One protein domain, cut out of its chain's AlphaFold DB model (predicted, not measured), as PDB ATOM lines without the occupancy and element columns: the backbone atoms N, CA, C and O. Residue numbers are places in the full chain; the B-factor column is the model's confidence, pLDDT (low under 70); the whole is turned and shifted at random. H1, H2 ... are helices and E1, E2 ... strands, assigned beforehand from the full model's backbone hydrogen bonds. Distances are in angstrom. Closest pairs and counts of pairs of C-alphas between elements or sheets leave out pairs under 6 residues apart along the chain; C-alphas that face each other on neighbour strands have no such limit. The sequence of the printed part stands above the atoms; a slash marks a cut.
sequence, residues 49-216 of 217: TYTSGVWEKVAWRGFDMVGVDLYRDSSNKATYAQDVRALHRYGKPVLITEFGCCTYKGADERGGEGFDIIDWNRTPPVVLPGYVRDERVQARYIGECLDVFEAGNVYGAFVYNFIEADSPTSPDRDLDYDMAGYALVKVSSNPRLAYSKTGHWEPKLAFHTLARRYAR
ATOM      1  N   THR A  49     150.564 149.943 129.344       98.31
ATOM      2  CA  THR A  49     151.074 150.454 128.069       98.31
ATOM      3  C   THR A  49     151.731 151.819 128.290       98.31
ATOM      4  O   THR A  49     151.794 152.307 129.420       98.31
ATOM      5  N   TYR A  50     152.228 152.413 127.216       98.25
ATOM      6  CA  TYR A  50     152.756 153.767 127.157       98.25
ATOM      7  C   TYR A  50     152.191 154.435 125.902       98.25
ATOM      8  O   TYR A  50     152.033 153.755 124.892       98.25
ATOM      9  N   THR A  51     151.851 155.720 125.976       97.56
ATOM     10  CA  THR A  51     151.316 156.515 124.861       97.56
ATOM     11  C   THR A  51     152.488 157.131 124.102       97.56
ATOM     12  O   THR A  51     153.033 158.152 124.524       97.56
ATOM     13  N   SER A  52     152.966 156.450 123.057       97.88
ATOM     14  CA  SER A  52     154.156 156.898 122.331       97.88
ATOM     15  C   SER A  52     153.813 157.800 121.156       97.88
ATOM     16  O   SER A  52     152.910 157.473 120.381       97.88
ATOM     17  N   GLY A  53     154.625 158.829 120.926       95.06
ATOM     18  CA  GLY A  53     154.654 159.509 119.631       95.06
ATOM     19  C   GLY A  53     155.255 158.602 118.551       95.06
ATOM     20  O   GLY A  53     156.134 157.783 118.827       95.06
ATOM     21  N   VAL A  54     154.837 158.756 117.290       92.69
ATOM     22  CA  VAL A  54     155.324 157.905 116.178       92.69
ATOM     23  C   VAL A  54     156.836 158.007 115.918       92.69
ATOM     24  O   VAL A  54     157.417 157.127 115.284       92.69
ATOM     25  N   TRP A  55     157.488 159.059 116.418       92.31
ATOM     26  CA  TRP A  55     158.935 159.266 116.340       92.31
ATOM     27  C   TRP A  55     159.720 158.496 117.415       92.31
ATOM     28  O   TRP A  55     160.945 158.404 117.334       92.31
ATOM     29  N   GLU A  56     159.065 157.944 118.435       96.25
ATOM     30  CA  GLU A  56     159.730 157.280 119.558       96.25
ATOM     31  C   GLU A  56     160.044 155.805 119.273       96.25
ATOM     32  O   GLU A  56     159.255 155.044 118.714       96.25
ATOM     33  N   LYS A  57     161.223 155.363 119.713       96.50
ATOM     34  CA  LYS A  57     161.679 153.969 119.637       96.50
ATOM     35  C   LYS A  57     161.521 153.302 120.998       96.50
ATOM     36  O   LYS A  57     162.499 153.062 121.707       96.50
ATOM     37  N   VAL A  58     160.277 153.007 121.362       98.19
ATOM     38  CA  VAL A  58     159.940 152.399 122.655       98.19
ATOM     39  C   VAL A  58     160.336 150.921 122.698       98.19
ATOM     40  O   VAL A  58     160.003 150.125 121.816       98.19
ATOM     41  N   ALA A  59     161.019 150.532 123.769       97.56
ATOM     42  CA  ALA A  59     161.268 149.147 124.123       97.56
ATOM     43  C   ALA A  59     160.022 148.569 124.812       97.56
ATOM     44  O   ALA A  59     159.880 148.621 126.029       97.56
ATOM     45  N   TRP A  60     159.126 147.953 124.037       98.12
ATOM     46  CA  TRP A  60     157.855 147.391 124.531       98.12
ATOM     47  C   TRP A  60     157.989 146.183 125.480       98.12
ATOM     48  O   TRP A  60     156.993 145.557 125.854       98.12
ATOM     49  N   ARG A  61     159.209 145.809 125.883       95.69
ATOM     50  CA  ARG A  61     159.447 144.729 126.847       95.69
ATOM     51  C   ARG A  61     158.867 145.123 128.208       95.69
ATOM     52  O   ARG A  61     159.178 146.178 128.736       95.69
ATOM     53  N   GLY A  62     158.055 144.242 128.790       95.44
ATOM     54  CA  GLY A  62     157.403 144.467 130.087       95.44
ATOM     55  C   GLY A  62     156.037 145.156 130.005       95.44
ATOM     56  O   GLY A  62     155.238 144.978 130.919       95.44
ATOM     57  N   PHE A  63     155.734 145.848 128.903       98.44
ATOM     58  CA  PHE A  63     154.387 146.332 128.601       98.44
ATOM     59  C   PHE A  63     153.509 145.215 128.029       98.44
ATOM     60  O   PHE A  63     153.991 144.292 127.360       98.44
ATOM     61  N   ASP A  64     152.206 145.316 128.259       98.44
ATOM     62  CA  ASP A  64     151.215 144.339 127.805       98.44
ATOM     63  C   ASP A  64     150.669 144.686 126.413       98.44
ATOM     64  O   ASP A  64     150.193 143.804 125.700       98.44
ATOM     65  N   MET A  65     150.745 145.962 126.015       98.50
ATOM     66  CA  MET A  65     150.158 146.503 124.781       98.50
ATOM     67  C   MET A  65     151.058 147.597 124.192       98.50
ATOM     68  O   MET A  65     151.773 148.274 124.935       98.50
ATOM     69  N   VAL A  66     150.999 147.777 122.874       98.69
ATOM     70  CA  VAL A  66     151.660 148.870 122.139       98.69
ATOM     71  C   VAL A  66     150.685 150.038 122.054       98.69
ATOM     72  O   VAL A  66     149.636 149.866 121.445       98.69
ATOM     73  N   GLY A  67     150.997 151.178 122.664       98.50
ATOM     74  CA  GLY A  67     150.153 152.378 122.659       98.50
ATOM     75  C   GLY A  67     150.766 153.480 121.804       98.50
ATOM     76  O   GLY A  67     151.921 153.839 122.015       98.50
ATOM     77  N   VAL A  68     150.033 153.993 120.817       98.50
ATOM     78  CA  VAL A  68     150.551 155.017 119.896       98.50
ATOM     79  C   VAL A  68     149.553 156.148 119.714       98.50
ATOM     80  O   VAL A  68     148.386 155.903 119.400       98.50
ATOM     81  N   ASP A  69     150.046 157.375 119.835       98.06
ATOM     82  CA  ASP A  69     149.337 158.590 119.449       98.06
ATOM     83  C   ASP A  69     149.524 158.758 117.939       98.06
ATOM     84  O   ASP A  69     150.622 159.039 117.449       98.06
ATOM     85  N   LEU A  70     148.471 158.469 117.172       97.94
ATOM     86  CA  LEU A  70     148.562 158.237 115.735       97.94
ATOM     87  C   LEU A  70     147.586 159.120 114.960       97.94
ATOM     88  O   LEU A  70     146.482 158.713 114.591       97.94
ATOM     89  N   TYR A  71     148.048 160.317 114.621       98.06
ATOM     90  CA  TYR A  71     147.327 161.227 113.744       98.06
ATOM     91  C   TYR A  71     147.622 160.932 112.270       98.06
ATOM     92  O   TYR A  71     148.770 160.763 111.856       98.06
ATOM     93  N   ARG A  72     146.563 160.879 111.464       98.19
ATOM     94  CA  ARG A  72     146.634 160.954 110.003       98.19
ATOM     95  C   ARG A  72     146.775 162.409 109.564       98.19
ATOM     96  O   ARG A  72     146.040 163.262 110.062       98.19
ATOM     97  N   ASP A  73     147.648 162.667 108.608       97.88
ATOM     98  CA  ASP A  73     147.856 163.973 107.987       97.88
ATOM     99  C   ASP A  73     148.227 163.825 106.503       97.88
ATOM    100  O   ASP A  73     148.235 162.725 105.938       97.88
ATOM    101  N   SER A  74     148.533 164.946 105.853       97.88
ATOM    102  CA  SER A  74     148.920 164.987 104.442       97.88
ATOM    103  C   SER A  74     150.151 164.141 104.095       97.88
ATOM    104  O   SER A  74     150.231 163.626 102.975       97.88
ATOM    105  N   SER A  75     151.083 163.968 105.034       96.50
ATOM    106  CA  SER A  75     152.343 163.251 104.834       96.50
ATOM    107  C   SER A  75     152.171 161.733 104.871       96.50
ATOM    108  O   SER A  75     152.877 161.023 104.154       96.50
ATOM    109  N   ASN A  76     151.212 161.233 105.656       97.25
ATOM    110  CA  ASN A  76     151.026 159.797 105.877       97.25
ATOM    111  C   ASN A  76     149.697 159.245 105.345       97.25
ATOM    112  O   ASN A  76     149.517 158.030 105.337       97.25
ATOM    113  N   LYS A  77     148.762 160.069 104.850       96.88
ATOM    114  CA  LYS A  77     147.432 159.591 104.413       96.88
ATOM    115  C   LYS A  77     147.468 158.428 103.419       96.88
ATOM    116  O   LYS A  77     146.592 157.569 103.462       96.88
ATOM    117  N   ALA A  78     148.478 158.385 102.547       97.62
ATOM    118  CA  ALA A  78     148.648 157.320 101.559       97.62
ATOM    119  C   ALA A  78     149.120 155.991 102.178       97.62
ATOM    120  O   ALA A  78     148.800 154.924 101.655       97.62
ATOM    121  N   THR A  79     149.860 156.043 103.288       97.94
ATOM    122  CA  THR A  79     150.441 154.876 103.972       97.94
ATOM    123  C   THR A  79     149.738 154.538 105.280       97.94
ATOM    124  O   THR A  79     149.968 153.462 105.819       97.94
ATOM    125  N   TYR A  80     148.820 155.378 105.758       98.31
ATOM    126  CA  TYR A  80     148.263 155.317 107.110       98.31
ATOM    127  C   TYR A  80     147.743 153.927 107.509       98.31
ATOM    128  O   TYR A  80     148.056 153.414 108.581       98.31
ATOM    129  N   ALA A  81     147.016 153.247 106.617       98.56
ATOM    130  CA  ALA A  81     146.532 151.890 106.883       98.56
ATOM    131  C   ALA A  81     147.659 150.842 106.967       98.56
ATOM    132  O   ALA A  81     147.556 149.868 107.715       98.56
ATOM    133  N   GLN A  82     148.733 151.011 106.194       98.38
ATOM    134  CA  GLN A  82     149.936 150.188 106.303       98.38
ATOM    135  C   GLN A  82     150.690 150.484 107.600       98.38
ATOM    136  O   GLN A  82     151.124 149.538 108.258       98.38
ATOM    137  N   ASP A  83     150.780 151.752 107.996       97.62
ATOM    138  CA  ASP A  83     151.446 152.182 109.225       97.62
ATOM    139  C   ASP A  83     150.748 151.596 110.461       97.62
ATOM    140  O   ASP A  83     151.410 151.011 111.321       97.62
ATOM    141  N   VAL A  84     149.408 151.614 110.490       98.50
ATOM    142  CA  VAL A  84     148.595 150.936 111.519       98.50
ATOM    143  C   VAL A  84     148.914 149.440 111.581       98.50
ATOM    144  O   VAL A  84     149.200 148.911 112.655       98.50
ATOM    145  N   ARG A  85     148.930 148.735 110.439       98.31
ATOM    146  CA  ARG A  85     149.257 147.297 110.410       98.31
ATOM    147  C   ARG A  85     150.682 147.016 110.885       98.31
ATOM    148  O   ARG A  85     150.919 146.010 111.552       98.31
ATOM    149  N   ALA A  86     151.628 147.899 110.575       97.69
ATOM    150  CA  ALA A  86     153.024 147.742 110.958       97.69
ATOM    151  C   ALA A  86     153.246 147.809 112.478       97.69
ATOM    152  O   ALA A  86     154.286 147.343 112.951       97.69
ATOM    153  N   LEU A  87     152.305 148.350 113.263       97.81
ATOM    154  CA  LEU A  87     152.382 148.356 114.732       97.81
ATOM    155  C   LEU A  87     152.335 146.943 115.333       97.81
ATOM    156  O   LEU A  87     152.954 146.694 116.366       97.81
ATOM    157  N   HIS A  88     151.709 145.982 114.646       98.19
ATOM    158  CA  HIS A  88     151.645 144.584 115.093       98.19
ATOM    159  C   HIS A  88     152.997 143.859 115.066       98.19
ATOM    160  O   HIS A  88     153.115 142.771 115.628       98.19
ATOM    161  N   ARG A  89     154.051 144.465 114.494       97.44
ATOM    162  CA  ARG A  89     155.420 143.905 114.460       97.44
ATOM    163  C   ARG A  89     155.973 143.514 115.834       97.44
ATOM    164  O   ARG A  89     156.893 142.709 115.916       97.44
ATOM    165  N   TYR A  90     155.434 144.090 116.909       96.88
ATOM    166  CA  TYR A  90     155.849 143.805 118.283       96.88
ATOM    167  C   TYR A  90     155.166 142.575 118.899       96.88
ATOM    168  O   TYR A  90     155.473 142.230 120.041       96.88
ATOM    169  N   GLY A  91     154.238 141.923 118.185       97.44
ATOM    170  CA  GLY A  91     153.550 140.714 118.652       97.44
ATOM    171  C   GLY A  91     152.657 140.939 119.878       97.44
ATOM    172  O   GLY A  91     152.469 140.026 120.679       97.44
ATOM    173  N   LYS A  92     152.147 142.162 120.064       98.31
ATOM    174  CA  LYS A  92     151.303 142.581 121.194       98.31
ATOM    175  C   LYS A  92     150.031 143.259 120.679       98.31
ATOM    176  O   LYS A  92     150.080 143.838 119.596       98.31
ATOM    177  N   PRO A  93     148.926 143.255 121.451       98.50
ATOM    178  CA  PRO A  93     147.753 144.059 121.124       98.50
ATOM    179  C   PRO A  93     148.126 145.535 120.937       98.50
ATOM    180  O   PRO A  93     148.884 146.090 121.737       98.50
ATOM    181  N   VAL A  94     147.578 146.153 119.892       98.69
ATOM    182  CA  VAL A  94     147.820 147.557 119.536       98.69
ATOM    183  C   VAL A  94     146.676 148.425 120.049       98.69
ATOM    184  O   VAL A  94     145.512 148.120 119.800       98.69
ATOM    185  N   LEU A  95     147.009 149.510 120.736       98.44
ATOM    186  CA  LEU A  95     146.118 150.589 121.132       98.44
ATOM    187  C   LEU A  95     146.501 151.856 120.369       98.44
ATOM    188  O   LEU A  95     147.657 152.276 120.411       98.44
ATOM    189  N   ILE A  96     145.526 152.491 119.727       98.69
ATOM    190  CA  ILE A  96     145.676 153.881 119.295       98.69
ATOM    191  C   ILE A  96     145.242 154.750 120.466       98.69
ATOM    192  O   ILE A  96     144.052 154.855 120.764       98.69
ATOM    193  N   THR A  97     146.215 155.276 121.198       98.19
ATOM    194  CA  THR A  97     145.994 155.975 122.468       98.19
ATOM    195  C   THR A  97     145.548 157.412 122.279       98.19
ATOM    196  O   THR A  97     144.905 157.959 123.170       98.19
ATOM    197  N   GLU A  98     145.795 157.968 121.097       98.19
ATOM    198  CA  GLU A  98     145.329 159.291 120.727       98.19
ATOM    199  C   GLU A  98     145.147 159.396 119.209       98.19
ATOM    200  O   GLU A  98     146.013 158.985 118.435       98.19
ATOM    201  N   PHE A  99     144.009 159.935 118.775       98.44
ATOM    202  CA  PHE A  99     143.779 160.421 117.414       98.44
ATOM    203  C   PHE A  99     142.601 161.399 117.419       98.44
ATOM    204  O   PHE A  99     141.701 161.294 118.252       98.44
ATOM    205  N   GLY A 100     142.553 162.318 116.461       98.12
ATOM    206  CA  GLY A 100     141.474 163.296 116.381       98.12
ATOM    207  C   GLY A 100     141.667 164.267 115.228       98.12
ATOM    208  O   GLY A 100     142.626 164.169 114.466       98.12
ATOM    209  N   CYS A 101     140.736 165.204 115.088       98.56
ATOM    210  CA  CYS A 101     140.819 166.266 114.094       98.56
ATOM    211  C   CYS A 101     140.133 167.536 114.613       98.56
ATOM    212  O   CYS A 101     139.122 167.454 115.317       98.56
ATOM    213  N   CYS A 102     140.667 168.699 114.252       98.56
ATOM    214  CA  CYS A 102     140.055 169.994 114.536       98.56
ATOM    215  C   CYS A 102     138.824 170.256 113.645       98.56
ATOM    216  O   CYS A 102     138.563 169.546 112.672       98.56
ATOM    217  N   THR A 103     138.047 171.299 113.952       97.75
ATOM    218  CA  THR A 103     136.719 171.520 113.346       97.75
ATOM    219  C   THR A 103     136.700 172.587 112.249       97.75
ATOM    220  O   THR A 103     135.806 173.434 112.199       97.75
ATOM    221  N   TYR A 104     137.657 172.548 111.318       98.56
ATOM    222  CA  TYR A 104     137.735 173.487 110.191       98.56
ATOM    223  C   TYR A 104     138.150 172.818 108.872       98.56
ATOM    224  O   TYR A 104     138.692 171.713 108.841       98.56
ATOM    225  N   LYS A 105     137.904 173.499 107.747       98.56
ATOM    226  CA  LYS A 105     138.294 173.023 106.407       98.56
ATOM    227  C   LYS A 105     139.811 172.850 106.276       98.56
ATOM    228  O   LYS A 105     140.545 173.824 106.395       98.56
ATOM    229  N   GLY A 106     140.261 171.632 105.970       98.19
ATOM    230  CA  GLY A 106     141.682 171.287 105.839       98.19
ATOM    231  C   GLY A 106     142.347 170.832 107.141       98.19
ATOM    232  O   GLY A 106     143.545 170.561 107.144       98.19
ATOM    233  N   ALA A 107     141.600 170.725 108.248       98.25
ATOM    234  CA  ALA A 107     142.115 170.157 109.495       98.25
ATOM    235  C   ALA A 107     142.555 168.689 109.345       98.25
ATOM    236  O   ALA A 107     143.479 168.245 110.018       98.25
ATOM    237  N   ASP A 108     141.932 167.944 108.430       98.00
ATOM    238  CA  ASP A 108     142.235 166.546 108.115       98.00
ATOM    239  C   ASP A 108     143.609 166.330 107.465       98.00
ATOM    240  O   ASP A 108     144.135 165.220 107.495       98.00
ATOM    241  N   GLU A 109     144.226 167.385 106.936       98.06
ATOM    242  CA  GLU A 109     145.561 167.339 106.327       98.06
ATOM    243  C   GLU A 109     146.682 167.722 107.314       98.06
ATOM    244  O   GLU A 109     147.860 167.620 106.960       98.06
ATOM    245  N   ARG A 110     146.335 168.155 108.537       97.62
ATOM    246  CA  ARG A 110     147.279 168.689 109.541       97.62
ATOM    247  C   ARG A 110     147.536 167.773 110.739       97.62
ATOM    248  O   ARG A 110     148.426 168.066 111.530       97.62
ATOM    249  N   GLY A 111     146.785 166.679 110.876       94.62
ATOM    250  CA  GLY A 111     146.980 165.707 111.954       94.62
ATOM    251  C   GLY A 111     147.024 166.359 113.333       94.62
ATOM    252  O   GLY A 111     146.182 167.201 113.632       94.62
ATOM    253  N   GLY A 112     148.020 165.990 114.143       94.00
ATOM    254  CA  GLY A 112     148.193 166.496 115.510       94.00
ATOM    255  C   GLY A 112     148.525 167.991 115.595       94.00
ATOM    256  O   GLY A 112     148.365 168.590 116.654       94.00
ATOM    257  N   GLU A 113     148.909 168.628 114.488       94.25
ATOM    258  CA  GLU A 113     149.214 170.065 114.417       94.25
ATOM    259  C   GLU A 113     148.000 170.923 114.020       94.25
ATOM    260  O   GLU A 113     148.125 172.131 113.803       94.25
ATOM    261  N   GLY A 114     146.805 170.332 113.917       96.75
ATOM    262  CA  GLY A 114     145.588 171.050 113.531       96.75
ATOM    263  C   GLY A 114     145.243 172.238 114.441       96.75
ATOM    264  O   GLY A 114     144.675 173.223 113.974       96.75
ATOM    265  N   PHE A 115     145.639 172.201 115.716       95.81
ATOM    266  CA  PHE A 115     145.352 173.271 116.678       95.81
ATOM    267  C   PHE A 115     146.065 174.592 116.366       95.81
ATOM    268  O   PHE A 115     145.658 175.644 116.863       95.81
ATOM    269  N   ASP A 116     147.143 174.564 115.578       95.88
ATOM    270  CA  ASP A 116     148.005 175.725 115.355       95.88
ATOM    271  C   ASP A 116     147.383 176.654 114.296       95.88
ATOM    272  O   ASP A 116     147.847 176.766 113.159       95.88
ATOM    273  N   ILE A 117     146.232 177.236 114.651       97.62
ATOM    274  CA  ILE A 117     145.491 178.258 113.896       97.62
ATOM    275  C   ILE A 117     145.181 179.500 114.738       97.62
ATOM    276  O   ILE A 117     144.510 180.405 114.248       97.62
ATOM    277  N   ILE A 118     145.625 179.542 115.997       97.62
ATOM    278  CA  ILE A 118     145.406 180.666 116.912       97.62
ATOM    279  C   ILE A 118     146.680 181.513 116.978       97.62
ATOM    280  O   ILE A 118     147.759 181.018 117.304       97.62
ATOM    281  N   ASP A 119     146.549 182.808 116.706       97.00
ATOM    282  CA  ASP A 119     147.599 183.798 116.920       97.00
ATOM    283  C   ASP A 119     147.626 184.219 118.394       97.00
ATOM    284  O   ASP A 119     146.916 185.129 118.828       97.00
ATOM    285  N   TRP A 120     148.470 183.536 119.165       94.31
ATOM    286  CA  TRP A 120     148.678 183.796 120.590       94.31
ATOM    287  C   TRP A 120     149.443 185.092 120.888       94.31
ATOM    288  O   TRP A 120     149.546 185.475 122.051       94.31
ATOM    289  N   ASN A 121     149.962 185.790 119.871       95.62
ATOM    290  CA  ASN A 121     150.655 187.069 120.062       95.62
ATOM    291  C   ASN A 121     149.695 188.267 120.105       95.62
ATOM    292  O   ASN A 121     150.130 189.398 120.332       95.62
ATOM    293  N   ARG A 122     148.394 188.051 119.880       95.69
ATOM    294  CA  ARG A 122     147.366 189.093 119.984       95.69
ATOM    295  C   ARG A 122     146.666 189.071 121.333       95.69
ATOM    296  O   ARG A 122     146.681 188.080 122.054       95.69
ATOM    297  N   THR A 123     146.049 190.199 121.683       95.25
ATOM    298  CA  THR A 123     145.235 190.341 122.896       95.25
ATOM    299  C   THR A 123     143.852 190.905 122.532       95.25
ATOM    300  O   THR A 123     143.766 192.089 122.205       95.25
ATOM    301  N   PRO A 124     142.776 190.093 122.590       94.81
ATOM    302  CA  PRO A 124     142.798 188.645 122.840       94.81
ATOM    303  C   PRO A 124     143.490 187.873 121.695       94.81
ATOM    304  O   PRO A 124     143.645 188.432 120.604       94.81
ATOM    305  N   PRO A 125     143.910 186.612 121.921       97.44
ATOM    306  CA  PRO A 125     144.291 185.714 120.836       97.44
ATOM    307  C   PRO A 125     143.183 185.637 119.786       97.44
ATOM    308  O   PRO A 125     142.009 185.823 120.103       97.44
ATOM    309  N   VAL A 126     143.540 185.376 118.531       98.00
ATOM    310  CA  VAL A 126     142.539 185.273 117.460       98.00
ATOM    311  C   VAL A 126     142.784 184.069 116.578       98.00
ATOM    312  O   VAL A 126     143.929 183.702 116.315       98.00
ATOM    313  N   VAL A 127     141.710 183.487 116.058       98.25
ATOM    314  CA  VAL A 127     141.794 182.528 114.960       98.25
ATOM    315  C   VAL A 127     142.323 183.255 113.721       98.25
ATOM    316  O   VAL A 127     141.786 184.282 113.301       98.25
ATOM    317  N   LEU A 128     143.383 182.721 113.116       97.94
ATOM    318  CA  LEU A 128     144.004 183.279 111.918       97.94
ATOM    319  C   LEU A 128     142.979 183.445 110.768       97.94
ATOM    320  O   LEU A 128     142.011 182.681 110.642       97.94
ATOM    321  N   PRO A 129     143.147 184.449 109.888       96.25
ATOM    322  CA  PRO A 129     142.282 184.624 108.724       96.25
ATOM    323  C   PRO A 129     142.329 183.406 107.784       96.25
ATOM    324  O   PRO A 129     143.351 182.741 107.664       96.25
ATOM    325  N   GLY A 130     141.218 183.129 107.095       95.94
ATOM    326  CA  GLY A 130     141.134 182.079 106.067       95.94
ATOM    327  C   GLY A 130     140.641 180.714 106.556       95.94
ATOM    328  O   GLY A 130     140.179 179.917 105.742       95.94
ATOM    329  N   TYR A 131     140.643 180.458 107.866       97.69
ATOM    330  CA  TYR A 131     140.031 179.253 108.427       97.69
ATOM    331  C   TYR A 131     138.509 179.388 108.516       97.69
ATOM    332  O   TYR A 131     137.982 180.417 108.944       97.69
ATOM    333  N   VAL A 132     137.807 178.319 108.126       97.75
ATOM    334  CA  VAL A 132     136.340 178.236 108.113       97.75
ATOM    335  C   VAL A 132     135.901 176.989 108.865       97.75
ATOM    336  O   VAL A 132     136.337 175.887 108.520       97.75
ATOM    337  N   ARG A 133     135.019 177.164 109.855       98.19
ATOM    338  CA  ARG A 133     134.456 176.076 110.661       98.19
ATOM    339  C   ARG A 133     133.763 175.031 109.781       98.19
ATOM    340  O   ARG A 133     132.952 175.374 108.921       98.19
ATOM    341  N   ASP A 134     134.054 173.758 110.029       98.38
ATOM    342  CA  ASP A 134     133.383 172.620 109.405       98.38
ATOM    343  C   ASP A 134     133.482 171.356 110.277       98.38
ATOM    344  O   ASP A 134     134.420 170.566 110.178       98.38
ATOM    345  N   GLU A 135     132.466 171.115 111.112       98.50
ATOM    346  CA  GLU A 135     132.385 169.903 111.940       98.50
ATOM    347  C   GLU A 135     132.293 168.607 111.105       98.50
ATOM    348  O   GLU A 135     132.556 167.518 111.619       98.50
ATOM    349  N   ARG A 136     131.942 168.687 109.809       98.75
ATOM    350  CA  ARG A 136     131.888 167.501 108.935       98.75
ATOM    351  C   ARG A 136     133.281 166.965 108.632       98.75
ATOM    352  O   ARG A 136     133.408 165.763 108.416       98.75
ATOM    353  N   VAL A 137     134.303 167.826 108.617       98.69
ATOM    354  CA  VAL A 137     135.706 167.418 108.436       98.69
ATOM    355  C   VAL A 137     136.133 166.535 109.601       98.69
ATOM    356  O   VAL A 137     136.498 165.383 109.377       98.69
ATOM    357  N   GLN A 138     135.960 167.021 110.833       98.50
ATOM    358  CA  GLN A 138     136.245 166.255 112.047       98.50
ATOM    359  C   GLN A 138     135.478 164.921 112.069       98.50
ATOM    360  O   GLN A 138     136.065 163.859 112.284       98.50
ATOM    361  N   ALA A 139     134.167 164.959 111.813       98.62
ATOM    362  CA  ALA A 139     133.321 163.770 111.852       98.62
ATOM    363  C   ALA A 139     133.723 162.713 110.809       98.62
ATOM    364  O   ALA A 139     133.741 161.523 111.127       98.62
ATOM    365  N   ARG A 140     134.049 163.137 109.578       98.56
ATOM    366  CA  ARG A 140     134.536 162.252 108.512       98.56
ATOM    367  C   ARG A 140     135.891 161.657 108.878       98.56
ATOM    368  O   ARG A 140     136.043 160.443 108.815       98.56
ATOM    369  N   TYR A 141     136.834 162.492 109.313       98.62
ATOM    370  CA  TYR A 141     138.176 162.060 109.692       98.62
ATOM    371  C   TYR A 141     138.142 160.962 110.756       98.62
ATOM    372  O   TYR A 141     138.751 159.910 110.573       98.62
ATOM    373  N   ILE A 142     137.399 161.182 111.847       98.38
ATOM    374  CA  ILE A 142     137.295 160.212 112.945       98.38
ATOM    375  C   ILE A 142     136.660 158.907 112.455       98.38
ATOM    376  O   ILE A 142     137.140 157.832 112.805       98.38
ATOM    377  N   GLY A 143     135.608 158.991 111.632       97.88
ATOM    378  CA  GLY A 143     134.970 157.816 111.036       97.88
ATOM    379  C   GLY A 143     135.939 156.981 110.195       97.88
ATOM    380  O   GLY A 143     136.057 155.781 110.421       97.88
ATOM    381  N   GLU A 144     136.676 157.630 109.293       98.31
ATOM    382  CA  GLU A 144     137.650 156.974 108.414       98.31
ATOM    383  C   GLU A 144     138.826 156.361 109.188       98.31
ATOM    384  O   GLU A 144     139.240 155.243 108.887       98.31
ATOM    385  N   CYS A 145     139.359 157.047 110.206       98.50
ATOM    386  CA  CYS A 145     140.413 156.475 111.049       98.50
ATOM    387  C   CYS A 145     139.920 155.218 111.778       98.50
ATOM    388  O   CYS A 145     140.626 154.213 111.808       98.50
ATOM    389  N   LEU A 146     138.690 155.231 112.301       98.06
ATOM    390  CA  LEU A 146     138.100 154.054 112.944       98.06
ATOM    391  C   LEU A 146     137.899 152.886 111.969       98.06
ATOM    392  O   LEU A 146     138.136 151.747 112.362       98.06
ATOM    393  N   ASP A 147     137.532 153.150 110.711       98.06
ATOM    394  CA  ASP A 147     137.461 152.109 109.673       98.06
ATOM    395  C   ASP A 147     138.835 151.470 109.427       98.06
ATOM    396  O   ASP A 147     138.953 150.247 109.324       98.06
ATOM    397  N   VAL A 148     139.897 152.283 109.393       98.62
ATOM    398  CA  VAL A 148     141.277 151.791 109.271       98.62
ATOM    399  C   VAL A 148     141.682 150.961 110.490       98.62
ATOM    400  O   VAL A 148     142.321 149.920 110.333       98.62
ATOM    401  N   PHE A 149     141.328 151.393 111.700       98.38
ATOM    402  CA  PHE A 149     141.681 150.690 112.934       98.38
ATOM    403  C   PHE A 149     140.968 149.344 113.053       98.38
ATOM    404  O   PHE A 149     141.603 148.348 113.403       98.38
ATOM    405  N   GLU A 150     139.686 149.288 112.696       97.12
ATOM    406  CA  GLU A 150     138.909 148.049 112.657       97.12
ATOM    407  C   GLU A 150     139.488 147.068 111.628       97.12
ATOM    408  O   GLU A 150     139.814 145.931 111.969       97.12
ATOM    409  N   ALA A 151     139.744 147.526 110.397       98.19
ATOM    410  CA  ALA A 151     140.385 146.711 109.363       98.19
ATOM    411  C   ALA A 151     141.817 146.275 109.738       98.19
ATOM    412  O   ALA A 151     142.303 145.236 109.286       98.19
ATOM    413  N   GLY A 152     142.507 147.070 110.557       98.12
ATOM    414  CA  GLY A 152     143.837 146.792 111.092       98.12
ATOM    415  C   GLY A 152     143.850 145.910 112.342       98.12
ATOM    416  O   GLY A 152     144.936 145.676 112.875       98.12
ATOM    417  N   ASN A 153     142.694 145.432 112.820       97.62
ATOM    418  CA  ASN A 153     142.552 144.663 114.062       97.62
ATOM    419  C   ASN A 153     143.224 145.351 115.269       97.62
ATOM    420  O   ASN A 153     143.940 144.729 116.061       97.62
ATOM    421  N   VAL A 154     143.056 146.671 115.368       98.38
ATOM    422  CA  VAL A 154     143.470 147.449 116.538       98.38
ATOM    423  C   VAL A 154     142.595 147.040 117.722       98.38
ATOM    424  O   VAL A 154     141.376 146.954 117.608       98.38
ATOM    425  N   TYR A 155     143.212 146.801 118.879       97.88
ATOM    426  CA  TYR A 155     142.513 146.332 120.078       97.88
ATOM    427  C   TYR A 155     141.621 147.414 120.703       97.88
ATOM    428  O   TYR A 155     140.601 147.107 121.311       97.88
ATOM    429  N   GLY A 156     142.011 148.682 120.591       96.88
ATOM    430  CA  GLY A 156     141.241 149.815 121.095       96.88
ATOM    431  C   GLY A 156     141.765 151.136 120.547       96.88
ATOM    432  O   GLY A 156     142.955 151.262 120.261       96.88
ATOM    433  N   ALA A 157     140.871 152.110 120.397       97.56
ATOM    434  CA  ALA A 157     141.193 153.436 119.891       97.56
ATOM    435  C   ALA A 157     140.523 154.508 120.759       97.56
ATOM    436  O   ALA A 157     139.329 154.415 121.048       97.56
ATOM    437  N   PHE A 158     141.285 155.522 121.158       97.50
ATOM    438  CA  PHE A 158     140.836 156.589 122.047       97.50
ATOM    439  C   PHE A 158     140.864 157.922 121.303       97.50
ATOM    440  O   PHE A 158     141.918 158.413 120.905       97.50
ATOM    441  N   VAL A 159     139.676 158.479 121.075       97.62
ATOM    442  CA  VAL A 159     139.519 159.749 120.361       97.62
ATOM    443  C   VAL A 159     139.876 160.885 121.311       97.62
ATOM    444  O   VAL A 159     139.264 161.016 122.374       97.62
ATOM    445  N   TYR A 160     140.831 161.716 120.914       95.75
ATOM    446  CA  TYR A 160     141.148 162.960 121.593       95.75
ATOM    447  C   TYR A 160     140.198 164.047 121.091       95.75
ATOM    448  O   TYR A 160     140.119 164.283 119.889       95.75
ATOM    449  N   ASN A 161     139.416 164.692 121.946       94.69
ATOM    450  CA  ASN A 161     139.077 164.352 123.334       94.69
ATOM    451  C   ASN A 161     137.571 164.608 123.554       94.69
ATOM    452  O   ASN A 161     136.855 164.979 122.628       94.69
ATOM    453  N   PHE A 162     137.028 164.375 124.754       97.88
ATOM    454  CA  PHE A 162     135.591 164.601 124.964       97.88
ATOM    455  C   PHE A 162     135.225 166.092 124.931       97.88
ATOM    456  O   PHE A 162     134.292 166.463 124.225       97.88
ATOM    457  N   ILE A 163     135.957 166.930 125.673       97.88
ATOM    458  CA  ILE A 163     135.638 168.342 125.919       97.88
ATOM    459  C   ILE A 163     136.911 169.181 126.093       97.88
ATOM    460  O   ILE A 163     137.868 168.726 126.715       97.88
ATOM    461  N   GLU A 164     136.874 170.428 125.621       96.56
ATOM    462  CA  GLU A 164     137.905 171.457 125.824       96.56
ATOM    463  C   GLU A 164     137.243 172.719 126.387       96.56
ATOM    464  O   GLU A 164     136.706 173.556 125.664       96.56
ATOM    465  N   ALA A 165     137.191 172.817 127.716       95.06
ATOM    466  CA  ALA A 165     136.439 173.870 128.400       95.06
ATOM    467  C   ALA A 165     137.049 175.279 128.250       95.06
ATOM    468  O   ALA A 165     136.369 176.276 128.493       95.06
ATOM    469  N   ASP A 166     138.328 175.352 127.895       93.69
ATOM    470  CA  ASP A 166     139.133 176.559 127.711       93.69
ATOM    471  C   ASP A 166     139.130 177.087 126.266       93.69
ATOM    472  O   ASP A 166     139.565 178.214 126.035       93.69
ATOM    473  N   SER A 167     138.558 176.328 125.324       95.88
ATOM    474  CA  SER A 167     138.437 176.687 123.905       95.88
ATOM    475  C   SER A 167     136.963 176.791 123.491       95.88
ATOM    476  O   SER A 167     136.451 175.938 122.766       95.88
ATOM    477  N   PRO A 168     136.222 177.807 123.980       96.88
ATOM    478  CA  PRO A 168     134.799 177.933 123.709       96.88
ATOM    479  C   PRO A 168     134.498 178.221 122.239       96.88
ATOM    480  O   PRO A 168     135.275 178.862 121.531       96.88
ATOM    481  N   THR A 169     133.302 177.819 121.812       97.81
ATOM    482  CA  THR A 169     132.755 178.237 120.528       97.81
ATOM    483  C   THR A 169     132.166 179.640 120.607       97.81
ATOM    484  O   THR A 169     131.544 180.009 121.612       97.81
ATOM    485  N   SER A 170     132.333 180.417 119.540       97.12
ATOM    486  CA  SER A 170     131.888 181.806 119.449       97.12
ATOM    487  C   SER A 170     131.177 182.089 118.122       97.12
ATOM    488  O   SER A 170     131.597 181.585 117.083       97.12
ATOM    489  N   PRO A 171     130.119 182.926 118.111       95.62
ATOM    490  CA  PRO A 171     129.566 183.451 116.863       95.62
ATOM    491  C   PRO A 171     130.521 184.434 116.167       95.62
ATOM    492  O   PRO A 171     130.411 184.632 114.958       95.62
ATOM    493  N   ASP A 172     131.443 185.051 116.913       96.50
ATOM    494  CA  ASP A 172     132.569 185.781 116.334       96.50
ATOM    495  C   ASP A 172     133.648 184.780 115.921       96.50
ATOM    496  O   ASP A 172     134.263 184.137 116.773       96.50
ATOM    497  N   ARG A 173     133.868 184.674 114.608       95.75
ATOM    498  CA  ARG A 173     134.818 183.743 113.996       95.75
ATOM    499  C   ARG A 173     136.228 183.923 114.542       95.75
ATOM    500  O   ARG A 173     136.909 182.930 114.772       95.75
ATOM    501  N   ASP A 174     136.664 185.160 114.762       97.44
ATOM    502  CA  ASP A 174     138.026 185.438 115.221       97.44
ATOM    503  C   ASP A 174     138.241 184.958 116.668       97.44
ATOM    504  O   ASP A 174     139.378 184.756 117.084       97.44
ATOM    505  N   LEU A 175     137.157 184.698 117.407       97.75
ATOM    506  CA  LEU A 175     137.156 184.207 118.786       97.75
ATOM    507  C   LEU A 175     136.580 182.779 118.917       97.75
ATOM    508  O   LEU A 175     136.318 182.332 120.033       97.75
ATOM    509  N   ASP A 176     136.342 182.062 117.810       98.00
ATOM    510  CA  ASP A 176     135.824 180.681 117.812       98.00
ATOM    511  C   ASP A 176     136.966 179.677 118.051       98.00
ATOM    512  O   ASP A 176     137.363 178.933 117.153       98.00
ATOM    513  N   TYR A 177     137.535 179.669 119.263       98.12
ATOM    514  CA  TYR A 177     138.679 178.809 119.615       98.12
ATOM    515  C   TYR A 177     138.367 177.313 119.489       98.12
ATOM    516  O   TYR A 177     139.261 176.528 119.182       98.12
ATOM    517  N   ASP A 178     137.096 176.923 119.612       98.19
ATOM    518  CA  ASP A 178     136.623 175.557 119.353       98.19
ATOM    519  C   ASP A 178     136.957 175.051 117.933       98.19
ATOM    520  O   ASP A 178     137.028 173.837 117.712       98.19
ATOM    521  N   MET A 179     137.210 175.949 116.966       98.31
ATOM    522  CA  MET A 179     137.731 175.568 115.647       98.31
ATOM    523  C   MET A 179     139.068 174.837 115.757       98.31
ATOM    524  O   MET A 179     139.257 173.834 115.073       98.31
ATOM    525  N   ALA A 180     139.967 175.319 116.616       97.62
ATOM    526  CA  ALA A 180     141.282 174.731 116.864       97.62
ATOM    527  C   ALA A 180     141.221 173.495 117.777       97.62
ATOM    528  O   ALA A 180     142.190 172.745 117.852       97.62
ATOM    529  N   GLY A 181     140.093 173.275 118.455       96.44
ATOM    530  CA  GLY A 181     139.914 172.172 119.388       96.44
ATOM    531  C   GLY A 181     139.583 170.840 118.718       96.44
ATOM    532  O   GLY A 181     138.924 170.776 117.674       96.44
ATOM    533  N   TYR A 182     140.004 169.760 119.365       98.00
ATOM    534  CA  TYR A 182     139.759 168.370 118.976       98.00
ATOM    535  C   TYR A 182     138.517 167.777 119.645       98.00
ATOM    536  O   TYR A 182     138.032 166.723 119.229       98.00
ATOM    537  N   ALA A 183     137.973 168.467 120.649       98.12
ATOM    538  CA  ALA A 183     136.826 168.025 121.427       98.12
ATOM    539  C   ALA A 183     135.643 167.527 120.589       98.12
ATOM    540  O   ALA A 183     135.293 168.119 119.564       98.12
ATOM    541  N   LEU A 184     134.981 166.476 121.077       98.56
ATOM    542  CA  LEU A 184     133.742 165.912 120.532       98.56
ATOM    543  C   LEU A 184     132.507 166.757 120.857       98.56
ATOM    544  O   LEU A 184     131.490 166.659 120.167       98.56
ATOM    545  N   VAL A 185     132.580 167.574 121.903       98.62
ATOM    546  CA  VAL A 185     131.533 168.515 122.310       98.62
ATOM    547  C   VAL A 185     132.090 169.933 122.301       98.62
ATOM    548  O   VAL A 185     133.300 170.129 122.388       98.62
ATOM    549  N   LYS A 186     131.214 170.929 122.187       98.12
ATOM    550  CA  LYS A 186     131.583 172.348 122.269       98.12
ATOM    551  C   LYS A 186     130.957 172.998 123.491       98.12
ATOM    552  O   LYS A 186     129.839 172.658 123.884       98.12
ATOM    553  N   VAL A 187     131.672 173.957 124.066       98.12
ATOM    554  CA  VAL A 187     131.193 174.810 125.162       98.12
ATOM    555  C   VAL A 187     131.001 176.231 124.655       98.12
ATOM    556  O   VAL A 187     131.717 176.665 123.762       98.12
ATOM    557  N   SER A 188     130.038 176.976 125.193       96.88
ATOM    558  CA  SER A 188     129.716 178.313 124.678       96.88
ATOM    559  C   SER A 188     130.616 179.407 125.262       96.88
ATOM    560  O   SER A 188     130.880 179.416 126.466       96.88
ATOM    561  N   SER A 189     130.991 180.395 124.442       96.06
ATOM    562  CA  SER A 189     131.600 181.651 124.908       96.06
ATOM    563  C   SER A 189     130.601 182.576 125.617       96.06
ATOM    564  O   SER A 189     131.000 183.539 126.272       96.06
ATOM    565  N   ASN A 190     129.294 182.290 125.535       95.50
ATOM    566  CA  ASN A 190     128.256 183.057 126.216       95.50
ATOM    567  C   ASN A 190     128.389 182.905 127.743       95.50
ATOM    568  O   ASN A 190     128.177 181.808 128.263       95.50
ATOM    569  N   PRO A 191     128.609 183.996 128.505       93.19
ATOM    570  CA  PRO A 191     128.780 183.923 129.956       93.19
ATOM    571  C   PRO A 191     127.599 183.306 130.720       93.19
ATOM    572  O   PRO A 191     127.789 182.822 131.837       93.19
ATOM    573  N   ARG A 192     126.385 183.319 130.143       95.69
ATOM    574  CA  ARG A 192     125.193 182.671 130.727       95.69
ATOM    575  C   ARG A 192     125.226 181.146 130.613       95.69
ATOM    576  O   ARG A 192     124.574 180.482 131.406       95.69
ATOM    577  N   LEU A 193     125.968 180.621 129.641       95.69
ATOM    578  CA  LEU A 193     126.149 179.194 129.365       95.69
ATOM    579  C   LEU A 193     127.587 178.736 129.646       95.69
ATOM    580  O   LEU A 193     127.984 177.658 129.214       95.69
ATOM    581  N   ALA A 194     128.378 179.549 130.354       93.12
ATOM    582  CA  ALA A 194     129.767 179.229 130.646       93.12
ATOM    583  C   ALA A 194     129.864 177.850 131.317       93.12
ATOM    584  O   ALA A 194     129.215 177.605 132.344       93.12
ATOM    585  N   TYR A 195     130.686 176.963 130.752       96.00
ATOM    586  CA  TYR A 195     130.822 175.585 131.227       96.00
ATOM    587  C   TYR A 195     131.234 175.526 132.703       96.00
ATOM    588  O   TYR A 195     130.644 174.782 133.478       96.00
ATOM    589  N   SER A 196     132.151 176.398 133.135       94.19
ATOM    590  CA  SER A 196     132.601 176.482 134.533       94.19
ATOM    591  C   SER A 196     131.494 176.813 135.542       94.19
ATOM    592  O   SER A 196     131.650 176.531 136.726       94.19
ATOM    593  N   LYS A 197     130.382 177.412 135.095       94.88
ATOM    594  CA  LYS A 197     129.236 177.770 135.946       94.88
ATOM    595  C   LYS A 197     128.073 176.796 135.825       94.88
ATOM    596  O   LYS A 197     127.352 176.588 136.792       94.88
ATOM    597  N   THR A 198     127.849 176.267 134.626       96.50
ATOM    598  CA  THR A 198     126.608 175.560 134.279       96.50
ATOM    599  C   THR A 198     126.821 174.093 133.927       96.50
ATOM    600  O   THR A 198     125.856 173.335 133.905       96.50
ATOM    601  N   GLY A 199     128.054 173.691 133.611       96.44
ATOM    602  CA  GLY A 199     128.358 172.389 133.019       96.44
ATOM    603  C   GLY A 199     127.784 172.196 131.610       96.44
ATOM    604  O   GLY A 199     127.783 171.074 131.114       96.44
ATOM    605  N   HIS A 200     127.270 173.252 130.968       97.44
ATOM    606  CA  HIS A 200     126.595 173.146 129.677       97.44
ATOM    607  C   HIS A 200     127.574 172.896 128.521       97.44
ATOM    608  O   HIS A 200     128.575 173.600 128.373       97.44
ATOM    609  N   TRP A 201     127.243 171.919 127.678       98.19
ATOM    610  CA  TRP A 201     127.937 171.593 126.436       98.19
ATOM    611  C   TRP A 201     126.938 171.082 125.394       98.19
ATOM    612  O   TRP A 201     125.858 170.594 125.737       98.19
ATOM    613  N   GLU A 202     127.320 171.165 124.122       98.25
ATOM    614  CA  GLU A 202     126.535 170.668 122.991       98.25
ATOM    615  C   GLU A 202     127.344 169.640 122.184       98.25
ATOM    616  O   GLU A 202     128.542 169.849 121.958       98.25
ATOM    617  N   PRO A 203     126.740 168.527 121.727       98.44
ATOM    618  CA  PRO A 203     127.446 167.551 120.905       98.44
ATOM    619  C   PRO A 203     127.801 168.140 119.534       98.44
ATOM    620  O   PRO A 203     126.967 168.776 118.887       98.44
ATOM    621  N   LYS A 204     129.022 167.881 119.052       98.62
ATOM    622  CA  LYS A 204     129.398 168.137 117.654       98.62
ATOM    623  C   LYS A 204     128.964 166.980 116.756       98.62
ATOM    624  O   LYS A 204     128.631 165.885 117.221       98.62
ATOM    625  N   LEU A 205     129.057 167.166 115.439       98.62
ATOM    626  CA  LEU A 205     128.814 166.077 114.480       98.62
ATOM    627  C   LEU A 205     129.669 164.827 114.758       98.62
ATOM    628  O   LEU A 205     129.178 163.707 114.597       98.62
ATOM    629  N   ALA A 206     130.912 164.997 115.219       98.25
ATOM    630  CA  ALA A 206     131.804 163.895 115.566       98.25
ATOM    631  C   ALA A 206     131.310 163.056 116.755       98.25
ATOM    632  O   ALA A 206     131.380 161.827 116.694       98.25
ATOM    633  N   PHE A 207     130.730 163.687 117.785       98.62
ATOM    634  CA  PHE A 207     130.085 162.973 118.891       98.62
ATOM    635  C   PHE A 207     128.999 162.032 118.364       98.62
ATOM    636  O   PHE A 207     128.969 160.850 118.700       98.62
ATOM    637  N   HIS A 208     128.137 162.528 117.471       98.12
ATOM    638  CA  HIS A 208     127.083 161.705 116.885       98.12
ATOM    639  C   HIS A 208     127.625 160.582 115.991       98.12
ATOM    640  O   HIS A 208     127.032 159.504 115.947       98.12
ATOM    641  N   THR A 209     128.736 160.806 115.283       96.56
ATOM    642  CA  THR A 209     129.417 159.751 114.514       96.56
ATOM    643  C   THR A 209     129.888 158.620 115.421       96.56
ATOM    644  O   THR A 209     129.578 157.463 115.139       96.56
ATOM    645  N   LEU A 210     130.552 158.939 116.535       95.88
ATOM    646  CA  LEU A 210     130.986 157.934 117.508       95.88
ATOM    647  C   LEU A 210     129.806 157.225 118.162       95.88
ATOM    648  O   LEU A 210     129.763 155.998 118.164       95.88
ATOM    649  N   ALA A 211     128.817 157.979 118.648       96.44
ATOM    650  CA  ALA A 211     127.638 157.416 119.296       96.44
ATOM    651  C   ALA A 211     126.920 156.407 118.387       96.44
ATOM    652  O   ALA A 211     126.583 155.313 118.825       96.44
ATOM    653  N   ARG A 212     126.748 156.724 117.094       95.31
ATOM    654  CA  ARG A 212     126.147 155.789 116.127       95.31
ATOM    655  C   ARG A 212     126.997 154.549 115.879       95.31
ATOM    656  O   ARG A 212     126.424 153.484 115.665       95.31
ATOM    657  N   ARG A 213     128.327 154.679 115.857       90.88
ATOM    658  CA  ARG A 213     129.229 153.542 115.628       90.88
ATOM    659  C   ARG A 213     129.173 152.564 116.799       90.88
ATOM    660  O   ARG A 213     128.978 151.376 116.581       90.88
ATOM    661  N   TYR A 214     129.257 153.078 118.024       88.50
ATOM    662  CA  TYR A 214     129.270 152.257 119.237       88.50
ATOM    663  C   TYR A 214     127.881 151.802 119.705       88.50
ATOM    664  O   TYR A 214     127.793 150.848 120.462       88.50
ATOM    665  N   ALA A 215     126.790 152.406 119.224       90.75
ATOM    666  CA  ALA A 215     125.434 151.903 119.475       90.75
ATOM    667  C   ALA A 215     125.110 150.590 118.732       90.75
ATOM    668  O   ALA A 215     124.063 149.996 118.977       90.75
ATOM    669  N   ARG A 216     125.953 150.178 117.777       69.75
ATOM    670  CA  ARG A 216     125.781 148.956 116.972       69.75
ATOM    671  C   ARG A 216     126.597 147.765 117.495       69.75
ATOM    672  O   ARG A 216     126.590 146.728 116.834       69.75
TER     673      ARG A 216
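What this domain is: This is residues 49 to 216 of the 217 residues of an uncharacterized protein of Actinomadura sp. KC06 (UniProt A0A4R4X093). With little regular structure, the domain is a small parallel sheet, in order E1 E2 E3 E4, with H1 and H2 over one face and H4 beside H2; loops of residues 100 to 134 and 160 to 194 and short H3 make most of the other end. The 168 printed residues run E1 E2 H1 E3 H2 E4 H3 H4, class mixed, with 59 in these elements. It is compact, radius of gyration of the C-alphas 17.1 A, spanning 51 by 34 by 28 A.

Where its parts are: E1 is residues 51 to 53, from C-alpha 51 at (151.316, 156.515, 124.861); E2 66 to 69; H1 80 to 90; E3 94 to 99; H2 135 to 151, 24.7 A long; E4 156 to 159; H3 195 to 198; H4 205 to 214, to C-alpha 214 at (129.270, 152.257, 119.237).

How they stand to each other: N 95 of E3 and O 66 of E2 are within hydrogen-bond range, 2.7 A. H2 touches H4, closest C-alphas Ala 139 and Ala 206, 4.0 A. Every O i to N i+4 pair is within range in H2 and H4, 4 of 7 in H1.

The domain as a whole: The printed part has no cut; residue 216 is under pLDDT 70.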